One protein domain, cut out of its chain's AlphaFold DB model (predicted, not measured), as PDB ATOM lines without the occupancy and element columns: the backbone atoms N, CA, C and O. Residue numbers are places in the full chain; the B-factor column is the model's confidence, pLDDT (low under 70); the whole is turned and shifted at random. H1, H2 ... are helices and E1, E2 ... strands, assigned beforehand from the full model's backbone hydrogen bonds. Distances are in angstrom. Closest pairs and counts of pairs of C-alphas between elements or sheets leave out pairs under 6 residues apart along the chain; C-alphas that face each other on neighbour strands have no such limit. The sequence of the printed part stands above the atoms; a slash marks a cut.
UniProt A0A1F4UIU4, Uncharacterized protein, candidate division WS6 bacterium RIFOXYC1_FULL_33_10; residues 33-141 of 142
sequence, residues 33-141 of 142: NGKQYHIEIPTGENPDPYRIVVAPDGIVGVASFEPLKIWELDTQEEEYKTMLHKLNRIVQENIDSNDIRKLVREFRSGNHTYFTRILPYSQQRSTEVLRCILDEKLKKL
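Overview. This is residues 33 to 141 of the 142 residues of an uncharacterized protein of candidate division WS6 bacterium RIFOXYC1_FULL_33_10 (UniProt A0A1F4UIU4). A strongly twisted sheet of five strands curls round one long helix, H2, which fills its hollow face. On the opposite face are the short helix H1 and, across the strands, the long helix H3, which follows the last strand. The printed part has 109 residues, with three named helices and five named strands in the order E1, E2, E3, H1, H2, E4, E5, H3. The sheet runs E1, E2, E3, E5, E4, antiparallel throughout, and the class is mixed, helices and strands. The whole is compact and rounded, with a radius of gyration of the C-alphas of 13.5 A and spans of 33 by 32 by 28 A.

Arrangement. Edge strand E1, residues 35 to 40, forms a hairpin with E2, residues 50 to 55; N 38 and O 54 are 2.9 A apart, within hydrogen-bond range. E2 forms a hairpin with E3, residues 58 to 64, with N 53 and O 60 at 2.8 A; E1, E2 and E3 are a meander, each strand the antiparallel neighbour of the one before. H1, residues 67 to 71, is on the sheet at a height of 6.6 A, only just over none of the strands, with 2 of its C-alphas falling on E3; its closest C-alpha pair with E2 is Arg 51 and Ile 70, 6.6 A. H2, residues 78 to 94, is on the opposite face; the C-alphas of Ala 55 and Asn 88, the closest of E2 and H2, are 5.4 A apart. H1 and H2 are apart. E4, residues 104 to 109, is the other edge strand and forms a hairpin with E5, residues 112 to 119, with N 116 and O 105 at 2.8 A. E5 is also the antiparallel neighbour of E3, with N 117 and O 61 at 2.8 A. E3, H1, H2 and E4 form a split strand-helix-strand unit, two strands running the same way with E5 between them in the sheet, and its crossover is left-handed. H3, residues 124 to 139, is on the same face as H1, at a height of 10.6 A, and only just over E2, E3 and E5, with 3 C-alphas on each. It runs across the strands, at 65 degrees to E2 on the local plane; the C-alphas of Leu 119 and Ser 126, the closest of E5 and H3, are 5.2 A apart. H2 and H3 are apart. Every O i to N i+4 pair is within hydrogen-bond range in H2 and H3; in H1 0 of 1 is, beside 2 of 2 O i to N i+3 pairs.

Along the chain. E1 begins at C-alpha 35, (33.861, 40.809, -49.541), and is 16.3 A long. E2 measures 15.3 A, E3 19.8 A, H1 7.1 A, H2 24.7 A, E4 16.4 A and E5 21.9 A. H2 begins at C-alpha 78, (28.756, 40.804, -35.512). H3 is 22.8 A long and ends at C-alpha 139, (46.693, 14.297, -45.360).

Size, cuts and confidence. The C-alphas of Glu 45 and Asn 98, the two farthest apart, are 36.6 A apart. The printed part has no cut and no long link. The mean pLDDT of the printed part is 87.7, and residue 122 is the one under 70.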
ATOM      1  N   ASN A  33      29.828  41.713 -45.984       89.31
ATOM      2  CA  ASN A  33      29.733  43.072 -46.535       89.31
ATOM      3  C   ASN A  33      30.254  43.170 -47.984       89.31
ATOM      4  O   ASN A  33      30.993  44.091 -48.329       89.31
ATOM      5  N   GLY A  34      29.901  42.187 -48.820       90.81
ATOM      6  CA  GLY A  34      30.298  42.126 -50.231       90.81
ATOM      7  C   GLY A  34      31.753  41.721 -50.479       90.81
ATOM      8  O   GLY A  34      32.210  41.779 -51.617       90.81
ATOM      9  N   LYS A  35      32.489  41.314 -49.440       93.25
ATOM     10  CA  LYS A  35      33.861  40.809 -49.541       93.25
ATOM     11  C   LYS A  35      33.897  39.304 -49.288       93.25
ATOM     12  O   LYS A  35      33.296  38.836 -48.327       93.25
ATOM     13  N   GLN A  36      34.624  38.577 -50.133       95.00
ATOM     14  CA  GLN A  36      34.731  37.118 -50.082       95.00
ATOM     15  C   GLN A  36      35.929  36.682 -49.232       95.00
ATOM     16  O   GLN A  36      37.085  36.981 -49.560       95.00
ATOM     17  N   TYR A  37      35.639  35.938 -48.175       95.25
ATOM     18  CA  TYR A  37      36.596  35.286 -47.292       95.25
ATOM     19  C   TYR A  37      36.548  33.777 -47.529       95.25
ATOM     20  O   TYR A  37      35.494  33.244 -47.859       95.25
ATOM     21  N   HIS A  38      37.672  33.088 -47.344       96.75
ATOM     22  CA  HIS A  38      37.675  31.628 -47.231       96.75
ATOM     23  C   HIS A  38      38.212  31.271 -45.857       96.75
ATOM     24  O   HIS A  38      39.334  31.645 -45.503       96.75
ATOM     25  N   ILE A  39      37.377  30.621 -45.057       95.56
ATOM     26  CA  ILE A  39      37.671  30.325 -43.663       95.56
ATOM     27  C   ILE A  39      37.959  28.837 -43.556       95.56
ATOM     28  O   ILE A  39      37.161  28.014 -43.993       95.56
ATOM     29  N   GLU A  40      39.117  28.490 -43.003       95.12
ATOM     30  CA  GLU A  40      39.546  27.095 -42.929       95.12
ATOM     31  C   GLU A  40      38.549  26.249 -42.125       95.12
ATOM     32  O   GLU A  40      38.065  26.699 -41.087       95.12
ATOM     33  N   ILE A  41      38.236  25.034 -42.565       92.25
ATOM     34  CA  ILE A  41      37.390  24.100 -41.816       92.25
ATOM     35  C   ILE A  41      38.241  23.248 -40.855       92.25
ATOM     36  O   ILE A  41      39.390  22.943 -41.172       92.25
ATOM     37  N   PRO A  42      37.723  22.849 -39.679       90.00
ATOM     38  CA  PRO A  42      38.462  21.984 -38.763       90.00
ATOM     39  C   PRO A  42      38.829  20.648 -39.427       90.00
ATOM     40  O   PRO A  42      37.949  19.915 -39.877       90.00
ATOM     41  N   THR A  43      40.118  20.306 -39.458       84.38
ATOM     42  CA  THR A  43      40.588  18.989 -39.913       84.38
ATOM     43  C   THR A  43      40.797  18.063 -38.712       84.38
ATOM     44  O   THR A  43      41.756  18.237 -37.955       84.38
ATOM     45  N   GLY A  44      39.921  17.071 -38.543       79.62
ATOM     46  CA  GLY A  44      39.985  16.083 -37.456       79.62
ATOM     47  C   GLY A  44      39.362  16.543 -36.128       79.62
ATOM     48  O   GLY A  44      38.871  17.660 -36.001       79.62
ATOM     49  N   GLU A  45      39.375  15.656 -35.125       79.81
ATOM     50  CA  GLU A  45      38.731  15.893 -33.817       79.81
ATOM     51  C   GLU A  45      39.441  16.954 -32.960       79.81
ATOM     52  O   GLU A  45      38.812  17.599 -32.125       79.81
ATOM     53  N   ASN A  46      40.748  17.143 -33.169       83.62
ATOM     54  CA  ASN A  46      41.575  18.103 -32.440       83.62
ATOM     55  C   ASN A  46      42.222  19.071 -33.434       83.62
ATOM     56  O   ASN A  46      43.283  18.756 -33.986       83.62
ATOM     57  N   PRO A  47      41.588  20.221 -33.703       84.50
ATOM     58  CA  PRO A  47      42.088  21.145 -34.700       84.50
ATOM     59  C   PRO A  47      43.344  21.883 -34.208       84.50
ATOM     60  O   PRO A  47      43.608  21.993 -33.008       84.50
ATOM     61  N   ASP A  48      44.143  22.379 -35.155       89.56
ATOM     62  CA  ASP A  48      45.429  23.025 -34.874       89.56
ATOM     63  C   ASP A  48      45.270  24.306 -34.018       89.56
ATOM     64  O   ASP A  48      44.222  24.954 -34.041       89.56
ATOM     65  N   PRO A  49      46.301  24.749 -33.269       90.44
ATOM     66  CA  PRO A  49      46.200  25.927 -32.395       90.44
ATOM     67  C   PRO A  49      46.063  27.265 -33.148       90.44
ATOM     68  O   PRO A  49      45.979  28.331 -32.533       90.44
ATOM     69  N   TYR A  50      46.075  27.214 -34.477       92.44
ATOM     70  CA  TYR A  50      45.887  28.337 -35.376       92.44
ATOM     71  C   TYR A  50      44.989  27.925 -36.544       92.44
ATOM     72  O   TYR A  50      44.984  26.768 -36.964       92.44
ATOM     73  N   ARG A  51      44.295  28.907 -37.110       94.00
ATOM     74  CA  ARG A  51      43.387  28.768 -38.247       94.00
ATOM     75  C   ARG A  51      43.819  29.710 -39.357       94.00
ATOM     76  O   ARG A  51      44.207  30.847 -39.089       94.00
ATOM     77  N   ILE A  52      43.770  29.249 -40.595       95.38
ATOM     78  CA  ILE A  52      44.078  30.051 -41.774       95.38
ATOM     79  C   ILE A  52      42.797  30.730 -42.260       95.38
ATOM     80  O   ILE A  52      41.734  30.123 -42.375       95.38
ATOM     81  N   VAL A  53      42.903  32.022 -42.548       95.31
ATOM     82  CA  VAL A  53      41.847  32.812 -43.174       95.31
ATOM     83  C   VAL A  53      42.402  33.414 -44.454       95.31
ATOM     84  O   VAL A  53      43.382  34.163 -44.433       95.31
ATOM     85  N   VAL A  54      41.758  33.112 -45.577       95.12
ATOM     86  CA  VAL A  54      42.010  33.788 -46.849       95.12
ATOM     87  C   VAL A  54      41.117  35.019 -46.894       95.12
ATOM     88  O   VAL A  54      39.936  34.945 -47.242       95.12
ATOM     89  N   ALA A  55      41.676  36.157 -46.498       92.94
ATOM     90  CA  ALA A  55      41.013  37.440 -46.633       92.94
ATOM     91  C   ALA A  55      41.030  37.896 -48.111       92.94
ATOM     92  O   ALA A  55      41.826  37.390 -48.908       92.94
ATOM     93  N   PRO A  56      40.165  38.848 -48.502       90.12
ATOM     94  CA  PRO A  56      40.160  39.431 -49.843       90.12
ATOM     95  C   PRO A  56      41.541  39.843 -50.358       90.12
ATOM     96  O   PRO A  56      41.860  39.554 -51.505       90.12
ATOM     97  N   ASP A  57      42.356  40.464 -49.502       86.50
ATOM     98  CA  ASP A  57      43.647  41.039 -49.902       86.50
ATOM     99  C   ASP A  57      44.859  40.142 -49.592       86.50
ATOM    100  O   ASP A  57      45.997  40.530 -49.849       86.50
ATOM    101  N   GLY A  58      44.650  38.947 -49.030       88.81
ATOM    102  CA  GLY A  58      45.739  38.013 -48.736       88.81
ATOM    103  C   GLY A  58      45.436  37.028 -47.613       88.81
ATOM    104  O   GLY A  58      44.347  37.009 -47.042       88.81
ATOM    105  N   ILE A  59      46.421  36.191 -47.291       92.81
ATOM    106  CA  ILE A  59      46.265  35.118 -46.308       92.81
ATOM    107  C   ILE A  59      46.759  35.576 -44.937       92.81
ATOM    108  O   ILE A  59      47.798  36.227 -44.803       92.81
ATOM    109  N   VAL A  60      46.021  35.191 -43.899       93.19
ATOM    110  CA  VAL A  60      46.404  35.407 -42.509       93.19
ATOM    111  C   VAL A  60      46.166  34.149 -41.678       93.19
ATOM    112  O   VAL A  60      45.070  33.601 -41.644       93.19
ATOM    113  N   GLY A  61      47.209  33.686 -40.993       93.94
ATOM    114  CA  GLY A  61      47.082  32.705 -39.919       93.94
ATOM    115  C   GLY A  61      46.694  33.410 -38.625       93.94
ATOM    116  O   GLY A  61      47.297  34.425 -38.282       93.94
ATOM    117  N   VAL A  62      45.705  32.888 -37.910       93.81
ATOM    118  CA  VAL A  62      45.153  33.467 -36.682       93.81
ATOM    119  C   VAL A  62      45.283  32.453 -35.555       93.81
ATOM    120  O   VAL A  62      44.858  31.312 -35.696       93.81
ATOM    121  N   ALA A  63      45.854  32.868 -34.433       92.50
ATOM    122  CA  ALA A  63      46.006  32.072 -33.223       92.50
ATOM    123  C   ALA A  63      45.433  32.822 -32.015       92.50
ATOM    124  O   ALA A  63      45.316  34.050 -32.021       92.50
ATOM    125  N   SER A  64      45.100  32.080 -30.966       91.50
ATOM    126  CA  SER A  64      44.567  32.602 -29.706       91.50
ATOM    127  C   SER A  64      45.124  31.790 -28.539       91.50
ATOM    128  O   SER A  64      45.535  30.643 -28.714       91.50
ATOM    129  N   PHE A  65      45.104  32.361 -27.333       88.25
ATOM    130  CA  PHE A  65      45.328  31.589 -26.104       88.25
ATOM    131  C   PHE A  65      44.194  30.598 -25.811       88.25
ATOM    132  O   PHE A  65      44.384  29.669 -25.031       88.25
ATOM    133  N   GLU A  66      43.039  30.776 -26.452       89.38
ATOM    134  CA  GLU A  66      41.902  29.860 -26.422       89.38
ATOM    135  C   GLU A  66      41.671  29.309 -27.841       89.38
ATOM    136  O   GLU A  66      40.864  29.868 -28.589       89.38
ATOM    137  N   PRO A  67      42.389  28.246 -28.260       84.31
ATOM    138  CA  PRO A  67      42.323  27.744 -29.631       84.31
ATOM    139  C   PRO A  67      40.930  27.313 -30.089       84.31
ATOM    140  O   PRO A  67      40.608  27.465 -31.254       84.31
ATOM    141  N   LEU A  68      40.059  26.821 -29.205       85.38
ATOM    142  CA  LEU A  68      38.709  26.415 -29.620       85.38
ATOM    143  C   LEU A  68      37.888  27.596 -30.163       85.38
ATOM    144  O   LEU A  68      37.169  27.441 -31.145       85.38
ATOM    145  N   LYS A  69      38.105  28.812 -29.646       84.12
ATOM    146  CA  LYS A  69      37.378  30.009 -30.097       84.12
ATOM    147  C   LYS A  69      37.666  30.399 -31.542       84.12
ATOM    148  O   LYS A  69      36.794  30.941 -32.210       84.12
ATOM    149  N   ILE A  70      38.872  30.126 -32.053       89.75
ATOM    150  CA  ILE A  70      39.162  30.389 -33.473       89.75
ATOM    151  C   ILE A  70      38.485  29.369 -34.395       89.75
ATOM    152  O   ILE A  70      38.335  29.645 -35.582       89.75
ATOM    153  N   TRP A  71      38.055  28.214 -33.884       90.38
ATOM    154  CA  TRP A  71      37.337  27.194 -34.653       90.38
ATOM    155  C   TRP A  71      35.817  27.322 -34.518       90.38
ATOM    156  O   TRP A  71      35.107  27.015 -35.468       90.38
ATOM    157  N   GLU A  72      35.341  27.890 -33.411       86.00
ATOM    158  CA  GLU A  72      33.936  28.229 -33.133       86.00
ATOM    159  C   GLU A  72      33.478  29.564 -33.769       86.00
ATOM    160  O   GLU A  72      32.459  30.119 -33.369       86.00
ATOM    161  N   LEU A  73      34.218  30.111 -34.748       83.31
ATOM    162  CA  LEU A  73      33.826  31.354 -35.433       83.31
ATOM    163  C   LEU A  73      32.479  31.177 -36.148       83.31
ATOM    164  O   LEU A  73      32.407  30.466 -37.151       83.31
ATOM    165  N   ASP A  74      31.458  31.895 -35.686       86.62
ATOM    166  CA  ASP A  74      30.170  32.020 -36.364       86.62
ATOM    167  C   ASP A  74      30.124  33.334 -37.160       86.62
ATOM    168  O   ASP A  74      30.046  34.432 -36.604       86.62
ATOM    169  N   THR A  75      30.162  33.251 -38.490       85.56
ATOM    170  CA  THR A  75      30.148  34.437 -39.361       85.56
ATOM    171  C   THR A  75      28.836  35.213 -39.323       85.56
ATOM    172  O   THR A  75      28.792  36.329 -39.846       85.56
ATOM    173  N   GLN A  76      27.779  34.688 -38.695       88.19
ATOM    174  CA  GLN A  76      26.536  35.422 -38.470       88.19
ATOM    175  C   GLN A  76      26.644  36.415 -37.310       88.19
ATOM    176  O   GLN A  76      25.943  37.433 -37.329       88.19
ATOM    177  N   GLU A  77      27.556  36.198 -36.357       90.31
ATOM    178  CA  GLU A  77      27.767  37.107 -35.233       90.31
ATOM    179  C   GLU A  77      28.577  38.352 -35.633       90.31
ATOM    180  O   GLU A  77      29.625  38.292 -36.285       90.31
ATOM    181  N   GLU A  78      28.123  39.521 -35.180       89.56
ATOM    182  CA  GLU A  78      28.756  40.804 -35.512       89.56
ATOM    183  C   GLU A  78      30.186  40.942 -34.962       89.56
ATOM    184  O   GLU A  78      31.023  41.619 -35.573       89.56
ATOM    185  N   GLU A  79      30.508  40.282 -33.842       87.44
ATOM    186  CA  GLU A  79      31.873  40.262 -33.299       87.44
ATOM    187  C   GLU A  79      32.848  39.611 -34.289       87.44
ATOM    188  O   GLU A  79      33.913  40.178 -34.575       87.44
ATOM    189  N   TYR A  80      32.467  38.473 -34.873       88.00
ATOM    190  CA  TYR A  80      33.305  37.736 -35.813       88.00
ATOM    191  C   TYR A  80      33.372  38.407 -37.188       88.00
ATOM    192  O   TYR A  80      34.461  38.500 -37.761       88.00
ATOM    193  N   LYS A  81      32.280  39.010 -37.679       91.44
ATOM    194  CA  LYS A  81      32.333  39.874 -38.879       91.44
ATOM    195  C   LYS A  81      33.304  41.038 -38.688       91.44
ATOM    196  O   LYS A  81      34.118  41.334 -39.566       91.44
ATOM    197  N   THR A  82      33.260  41.682 -37.521       90.62
ATOM    198  CA  THR A  82      34.179  42.773 -37.168       90.62
ATOM    199  C   THR A  82      35.626  42.285 -37.107       90.62
ATOM    200  O   THR A  82      36.533  42.981 -37.574       90.62
ATOM    201  N   MET A  83      35.860  41.089 -36.561       91.31
ATOM    202  CA  MET A  83      37.179  40.462 -36.536       91.31
ATOM    203  C   MET A  83      37.716  40.230 -37.956       91.31
ATOM    204  O   MET A  83      38.836  40.645 -38.247       91.31
ATOM    205  N   LEU A  84      36.922  39.642 -38.854       92.75
ATOM    206  CA  LEU A  84      37.331  39.356 -40.234       92.75
ATOM    207  C   LEU A  84      37.656  40.635 -41.020       92.75
ATOM    208  O   LEU A  84      38.678  40.696 -41.706       92.75
ATOM    209  N   HIS A  85      36.884  41.711 -40.831       91.62
ATOM    210  CA  HIS A  85      37.222  43.020 -41.410       91.62
ATOM    211  C   HIS A  85      38.540  43.587 -40.879       91.62
ATOM    212  O   HIS A  85      39.336  44.125 -41.655       91.62
ATOM    213  N   LYS A  86      38.802  43.464 -39.571       92.00
ATOM    214  CA  LYS A  86      40.084  43.880 -38.976       92.00
ATOM    215  C   LYS A  86      41.247  43.065 -39.536       92.00
ATOM    216  O   LYS A  86      42.278  43.654 -39.849       92.00
ATOM    217  N   LEU A  87      41.075  41.752 -39.690       92.38
ATOM    218  CA  LEU A  87      42.074  40.867 -40.288       92.38
ATOM    219  C   LEU A  87      42.416  41.307 -41.712       92.38
ATOM    220  O   LEU A  87      43.589  41.508 -42.016       92.38
ATOM    221  N   ASN A  88      41.407  41.558 -42.552       92.38
ATOM    222  CA  ASN A  88      41.638  42.041 -43.911       92.38
ATOM    223  C   ASN A  88      42.393  43.378 -43.926       92.38
ATOM    224  O   ASN A  88      43.332  43.548 -44.698       92.38
ATOM    225  N   ARG A  89      42.031  44.322 -43.047       91.88
ATOM    226  CA  ARG A  89      42.739  45.607 -42.943       91.88
ATOM    227  C   ARG A  89      44.204  45.422 -42.532       91.88
ATOM    228  O   ARG A  89      45.079  46.054 -43.112       91.88
ATOM    229  N   ILE A  90      44.478  44.540 -41.568       90.75
ATOM    230  CA  ILE A  90      45.847  44.206 -41.147       90.75
ATOM    231  C   ILE A  90      46.653  43.655 -42.330       90.75
ATOM    232  O   ILE A  90      47.801  44.056 -42.516       90.75
ATOM    233  N   VAL A  91      46.063  42.776 -43.144       90.50
ATOM    234  CA  VAL A  91      46.710  42.255 -44.356       90.50
ATOM    235  C   VAL A  91      47.013  43.394 -45.334       90.50
ATOM    236  O   VAL A  91      48.176  43.574 -45.688       90.50
ATOM    237  N   GLN A  92      46.018  44.215 -45.685       90.06
ATOM    238  CA  GLN A  92      46.182  45.360 -46.597       90.06
ATOM    239  C   GLN A  92      47.322  46.299 -46.177       90.06
ATOM    240  O   GLN A  92      48.132  46.706 -47.001       90.06
ATOM    241  N   GLU A  93      47.412  46.632 -44.888       89.56
ATOM    242  CA  GLU A  93      48.418  47.563 -44.359       89.56
ATOM    243  C   GLU A  93      49.860  47.023 -44.423       89.56
ATOM    244  O   GLU A  93      50.810  47.793 -44.258       89.56
ATOM    245  N   ASN A  94      50.048  45.711 -44.603       87.12
ATOM    246  CA  ASN A  94      51.357  45.068 -44.459       87.12
ATOM    247  C   ASN A  94      51.719  44.113 -45.614       87.12
ATOM    248  O   ASN A  94      52.804  43.537 -45.561       87.12
ATOM    249  N   ILE A  95      50.872  43.955 -46.639       81.56
ATOM    250  CA  ILE A  95      51.083  42.996 -47.739       81.56
ATOM    251  C   ILE A  95      52.399  43.240 -48.502       81.56
ATOM    252  O   ILE A  95      53.085  42.286 -48.855       81.56
ATOM    253  N   ASP A  96      52.808  44.504 -48.643       82.38
ATOM    254  CA  ASP A  96      54.061  44.911 -49.300       82.38
ATOM    255  C   ASP A  96      55.246  45.041 -48.323       82.38
ATOM    256  O   ASP A  96      56.317  45.554 -48.663       82.38
ATOM    257  N   SER A  97      55.067  44.648 -47.058       81.75
ATOM    258  CA  SER A  97      56.098  44.844 -46.046       81.75
ATOM    259  C   SER A  97      57.171  43.760 -46.088       81.75
ATOM    260  O   SER A  97      56.914  42.591 -45.827       81.75
ATOM    261  N   ASN A  98      58.420  44.189 -46.263       76.00
ATOM    262  CA  ASN A  98      59.592  43.322 -46.105       76.00
ATOM    263  C   ASN A  98      60.071  43.198 -44.642       76.00
ATOM    264  O   ASN A  98      61.012  42.456 -44.362       76.00
ATOM    265  N   ASP A  99      59.462  43.923 -43.695       82.44
ATOM    266  CA  ASP A  99      59.805  43.814 -42.272       82.44
ATOM    267  C   ASP A  99      58.996  42.683 -41.635       82.44
ATOM    268  O   ASP A  99      57.800  42.819 -41.385       82.44
ATOM    269  N   ILE A 100      59.660  41.573 -41.313       76.75
ATOM    270  CA  ILE A 100      59.019  40.394 -40.713       76.75
ATOM    271  C   ILE A 100      58.252  40.707 -39.420       76.75
ATOM    272  O   ILE A 100      57.240  40.074 -39.132       76.75
ATOM    273  N   ARG A 101      58.670  41.728 -38.659       80.44
ATOM    274  CA  ARG A 101      57.972  42.157 -37.432       80.44
ATOM    275  C   ARG A 101      56.631  42.813 -37.738       80.44
ATOM    276  O   ARG A 101      55.805  42.967 -36.844       80.44
ATOM    277  N   LYS A 102      56.423  43.251 -38.982       80.50
ATOM    278  CA  LYS A 102      55.154  43.790 -39.462       80.50
ATOM    279  C   LYS A 102      54.184  42.719 -39.946       80.50
ATOM    280  O   LYS A 102      52.980  42.949 -39.918       80.50
ATOM    281  N   LEU A 103      54.708  41.541 -40.273       81.75
ATOM    282  CA  LEU A 103      53.932  40.367 -40.661       81.75
ATOM    283  C   LEU A 103      53.409  39.570 -39.459       81.75
ATOM    284  O   LEU A 103      52.677  38.605 -39.649       81.75
ATOM    285  N   VAL A 104      53.749  39.970 -38.230       83.75
ATOM    286  CA  VAL A 104      53.163  39.434 -36.997       83.75
ATOM    287  C   VAL A 104      52.482  40.565 -36.231       83.75
ATOM    288  O   VAL A 104      53.069  41.632 -36.018       83.75
ATOM    289  N   ARG A 105      51.228  40.355 -35.826       86.81
ATOM    290  CA  ARG A 105      50.442  41.341 -35.070       86.81
ATOM    291  C   ARG A 105      49.682  40.685 -33.936       86.81
ATOM    292  O   ARG A 105      49.234  39.554 -34.055       86.81
ATOM    293  N   GLU A 106      49.510  41.441 -32.865       90.44
ATOM    294  CA  GLU A 106      48.488  41.185 -31.861       90.44
ATOM    295  C   GLU A 106      47.346  42.173 -32.103       90.44
ATOM    296  O   GLU A 106      47.590  43.356 -32.361       90.44
ATOM    297  N   PHE A 107      46.102  41.714 -32.003       87.88
ATOM    298  CA  PHE A 107      44.963  42.617 -31.891       87.88
ATOM    299  C   PHE A 107      43.889  42.045 -30.969       87.88
ATOM    300  O   PHE A 107      43.838  40.845 -30.701       87.88
ATOM    301  N   ARG A 108      43.013  42.929 -30.487       87.12
ATOM    302  CA  ARG A 108      41.899  42.568 -29.608       87.12
ATOM    303  C   ARG A 108      40.555  42.717 -30.315       87.12
ATOM    304  O   ARG A 108      40.306  43.699 -31.033       87.12
ATOM    305  N   SER A 109      39.680  41.747 -30.086       82.81
ATOM    306  CA  SER A 109      38.263  41.806 -30.446       82.81
ATOM    307  C   SER A 109      37.454  41.309 -29.258       82.81
ATOM    308  O   SER A 109      37.724  40.220 -28.758       82.81
ATOM    309  N   GLY A 110      36.547  42.147 -28.752       82.12
ATOM    310  CA  GLY A 110      35.853  41.869 -27.497       82.12
ATOM    311  C   GLY A 110      36.839  41.639 -26.347       82.12
ATOM    312  O   GLY A 110      37.742  42.450 -26.119       82.12
ATOM    313  N   ASN A 111      36.679  40.506 -25.663       84.25
ATOM    314  CA  ASN A 111      37.542  40.064 -24.562       84.25
ATOM    315  C   ASN A 111      38.671  39.120 -25.011       84.25
ATOM    316  O   ASN A 111      39.366  38.552 -24.172       84.25
ATOM    317  N   HIS A 112      38.860  38.952 -26.321       85.81
ATOM    318  CA  HIS A 112      39.802  37.996 -26.890       85.81
ATOM    319  C   HIS A 112      41.017  38.694 -27.493       85.81
ATOM    320  O   HIS A 112      40.910  39.729 -28.163       85.81
ATOM    321  N   THR A 113      42.180  38.085 -27.276       90.12
ATOM    322  CA  THR A 113      43.446  38.486 -27.886       90.12
ATOM    323  C   THR A 113      43.806  37.488 -28.973       90.12
ATOM    324  O   THR A 113      43.911  36.291 -28.708       90.12
ATOM    325  N   TYR A 114      44.034  38.001 -30.176       91.50
ATOM    326  CA  TYR A 114      44.427  37.217 -31.334       91.50
ATOM    327  C   TYR A 114      45.841  37.585 -31.764       91.50
ATOM    328  O   TYR A 114      46.212  38.762 -31.796       91.50
ATOM    329  N   PHE A 115      46.600  36.570 -32.156       92.62
ATOM    330  CA  PHE A 115      47.912  36.702 -32.770       92.62
ATOM    331  C   PHE A 115      47.797  36.321 -34.233       92.62
ATOM    332  O   PHE A 115      47.312  35.243 -34.565       92.62
ATOM    333  N   THR A 116      48.241  37.199 -35.116       92.62
ATOM    334  CA  THR A 116      48.119  36.998 -36.552       92.62
ATOM    335  C   THR A 116      49.479  36.921 -37.198       92.62
ATOM    336  O   THR A 116      50.354  37.732 -36.885       92.62
ATOM    337  N   ARG A 117      49.612  36.026 -38.168       91.50
ATOM    338  CA  ARG A 117      50.723  35.990 -39.104       91.50
ATOM    339  C   ARG A 117      50.205  36.241 -40.512       91.50
ATOM    340  O   ARG A 117      49.426  35.452 -41.031       91.50
ATOM    341  N   ILE A 118      50.651  37.330 -41.114       90.56
ATOM    342  CA  ILE A 118      50.344  37.701 -42.493       90.56
ATOM    343  C   ILE A 118      51.244  36.873 -43.405       90.56
ATOM    344  O   ILE A 118      52.445  36.754 -43.150       90.56
ATOM    345  N   LEU A 119      50.655  36.289 -44.442       86.44
ATOM    346  CA  LEU A 119      51.323  35.383 -45.370       86.44
ATOM    347  C   LEU A 119      51.094  35.911 -46.795       86.44
ATOM    348  O   LEU A 119      50.134  35.509 -47.452       86.44
ATOM    349  N   PRO A 120      51.922  36.866 -47.262       76.19
ATOM    350  CA  PRO A 120      51.785  37.428 -48.600       76.19
ATOM    351  C   PRO A 120      52.066  36.379 -49.677       76.19
ATOM    352  O   PRO A 120      53.079  35.680 -49.607       76.19
ATOM    353  N   TYR A 121      51.223  36.335 -50.711       71.81
ATOM    354  CA  TYR A 121      51.435  35.498 -51.901       71.81
ATOM    355  C   TYR A 121      52.772  35.802 -52.592       71.81
ATOM    356  O   TYR A 121      53.501  34.906 -53.005       71.81
ATOM    357  N   SER A 122      53.157  37.080 -52.617       69.12
ATOM    358  CA  SER A 122      54.391  37.570 -53.236       69.12
ATOM    359  C   SER A 122      55.680  37.162 -52.509       69.12
ATOM    360  O   SER A 122      56.771  37.439 -53.010       69.12
ATOM    361  N   GLN A 123      55.598  36.514 -51.338       76.81
ATOM    362  CA  GLN A 123      56.774  36.115 -50.570       76.81
ATOM    363  C   GLN A 123      57.003  34.599 -50.624       76.81
ATOM    364  O   GLN A 123      56.250  33.818 -50.042       76.81
ATOM    365  N   GLN A 124      58.138  34.193 -51.204       80.56
ATOM    366  CA  GLN A 124      58.542  32.787 -51.325       80.56
ATOM    367  C   GLN A 124      58.464  32.014 -50.011       80.56
ATOM    368  O   GLN A 124      57.793  30.990 -49.924       80.56
ATOM    369  N   ARG A 125      59.077  32.547 -48.952       79.69
ATOM    370  CA  ARG A 125      59.095  31.874 -47.650       79.69
ATOM    371  C   ARG A 125      57.701  31.726 -47.031       79.69
ATOM    372  O   ARG A 125      57.476  30.776 -46.289       79.69
ATOM    373  N   SER A 126      56.777  32.653 -47.292       81.19
ATOM    374  CA  SER A 126      55.388  32.503 -46.835       81.19
ATOM    375  C   SER A 126      54.670  31.408 -47.611       81.19
ATOM    376  O   SER A 126      53.990  30.600 -46.987       81.19
ATOM    377  N   THR A 127      54.880  31.331 -48.928       82.88
ATOM    378  CA  THR A 127      54.338  30.248 -49.763       82.88
ATOM    379  C   THR A 127      54.840  28.878 -49.306       82.88
ATOM    380  O   THR A 127      54.032  27.987 -49.069       82.88
ATOM    381  N   GLU A 128      56.150  28.713 -49.114       84.94
ATOM    382  CA  GLU A 128      56.743  27.439 -48.672       84.94
ATOM    383  C   GLU A 128      56.168  26.978 -47.323       84.94
ATOM    384  O   GLU A 128      55.828  25.809 -47.145       84.94
ATOM    385  N   VAL A 129      56.018  27.910 -46.374       84.56
ATOM    386  CA  VAL A 129      55.422  27.619 -45.063       84.56
ATOM    387  C   VAL A 129      53.941  27.261 -45.196       84.56
ATOM    388  O   VAL A 129      53.500  26.318 -44.547       84.56
ATOM    389  N   LEU A 130      53.183  27.987 -46.023       88.88
ATOM    390  CA  LEU A 130      51.770  27.698 -46.274       88.88
ATOM    391  C   LEU A 130      51.576  26.307 -46.874       88.88
ATOM    392  O   LEU A 130      50.773  25.550 -46.343       88.88
ATOM    393  N   ARG A 131      52.330  25.961 -47.925       89.31
ATOM    394  CA  ARG A 131      52.277  24.639 -48.567       89.31
ATOM    395  C   ARG A 131      52.547  23.529 -47.559       89.31
ATOM    396  O   ARG A 131      51.706  22.664 -47.374       89.31
ATOM    397  N   CYS A 132      53.652  23.631 -46.817       89.00
ATOM    398  CA  CYS A 132      54.015  22.648 -45.794       89.00
ATOM    399  C   CYS A 132      52.878  22.407 -44.785       89.00
ATOM    400  O   CYS A 132      52.504  21.267 -44.524       89.00
ATOM    401  N   ILE A 133      52.278  23.488 -44.276       90.00
ATOM    402  CA  ILE A 133      51.151  23.412 -43.341       90.00
ATOM    403  C   ILE A 133      49.922  22.762 -43.989       90.00
ATOM    404  O   ILE A 133      49.276  21.911 -43.382       90.00
ATOM    405  N   LEU A 134      49.554  23.195 -45.191       91.81
ATOM    406  CA  LEU A 134      48.310  22.780 -45.830       91.81
ATOM    407  C   LEU A 134      48.391  21.355 -46.382       91.81
ATOM    408  O   LEU A 134      47.411  20.625 -46.283       91.81
ATOM    409  N   ASP A 135      49.555  20.922 -46.861       91.62
ATOM    410  CA  ASP A 135      49.800  19.540 -47.283       91.62
ATOM    411  C   ASP A 135      49.650  18.568 -46.107       91.62
ATOM    412  O   ASP A 135      49.083  17.484 -46.247       91.62
ATOM    413  N   GLU A 136      50.133  18.944 -44.918       89.88
ATOM    414  CA  GLU A 136      49.911  18.165 -43.696       89.88
ATOM    415  C   GLU A 136      48.427  18.093 -43.328       89.88
ATOM    416  O   GLU A 136      47.957  17.045 -42.887       89.88
ATOM    417  N   LYS A 137      47.677  19.181 -43.525       90.81
ATOM    418  CA  LYS A 137      46.235  19.229 -43.251       90.81
ATOM    419  C   LYS A 137      45.419  18.421 -44.256       90.81
ATOM    420  O   LYS A 137      44.515  17.704 -43.839       90.81
ATOM    421  N   LEU A 138      45.771  18.458 -45.541       89.44
ATOM    422  CA  LEU A 138      45.159  17.620 -46.575       89.44
ATOM    423  C   LEU A 138      45.293  16.132 -46.244       89.44
ATOM    424  O   LEU A 138      44.309  15.406 -46.311       89.44
ATOM    425  N   LYS A 139      46.470  15.693 -45.784       88.19
ATOM    426  CA  LYS A 139      46.693  14.297 -45.360       88.19
ATOM    427  C   LYS A 139      45.817  13.858 -44.185       88.19
ATOM    428  O   LYS A 139      45.634  12.665 -43.999       88.19
ATOM    429  N   LYS A 140      45.305  14.786 -43.365       84.94
ATOM    430  CA  LYS A 140      44.375  14.472 -42.262       84.94
ATOM    431  C   LYS A 140      42.931  14.260 -42.749       84.94
ATOM    432  O   LYS A 140      42.102  13.837 -41.948       84.94
ATOM    433  N   LEU A 141      42.613  14.621 -43.999       77.88
ATOM    434  CA  LEU A 141      41.289  14.425 -44.603       77.88
ATOM    435  C   LEU A 141      41.129  13.060 -45.292       77.88
ATOM    436  O   LEU A 141      39.994  12.660 -45.550       77.88
TER     437      LEU A 141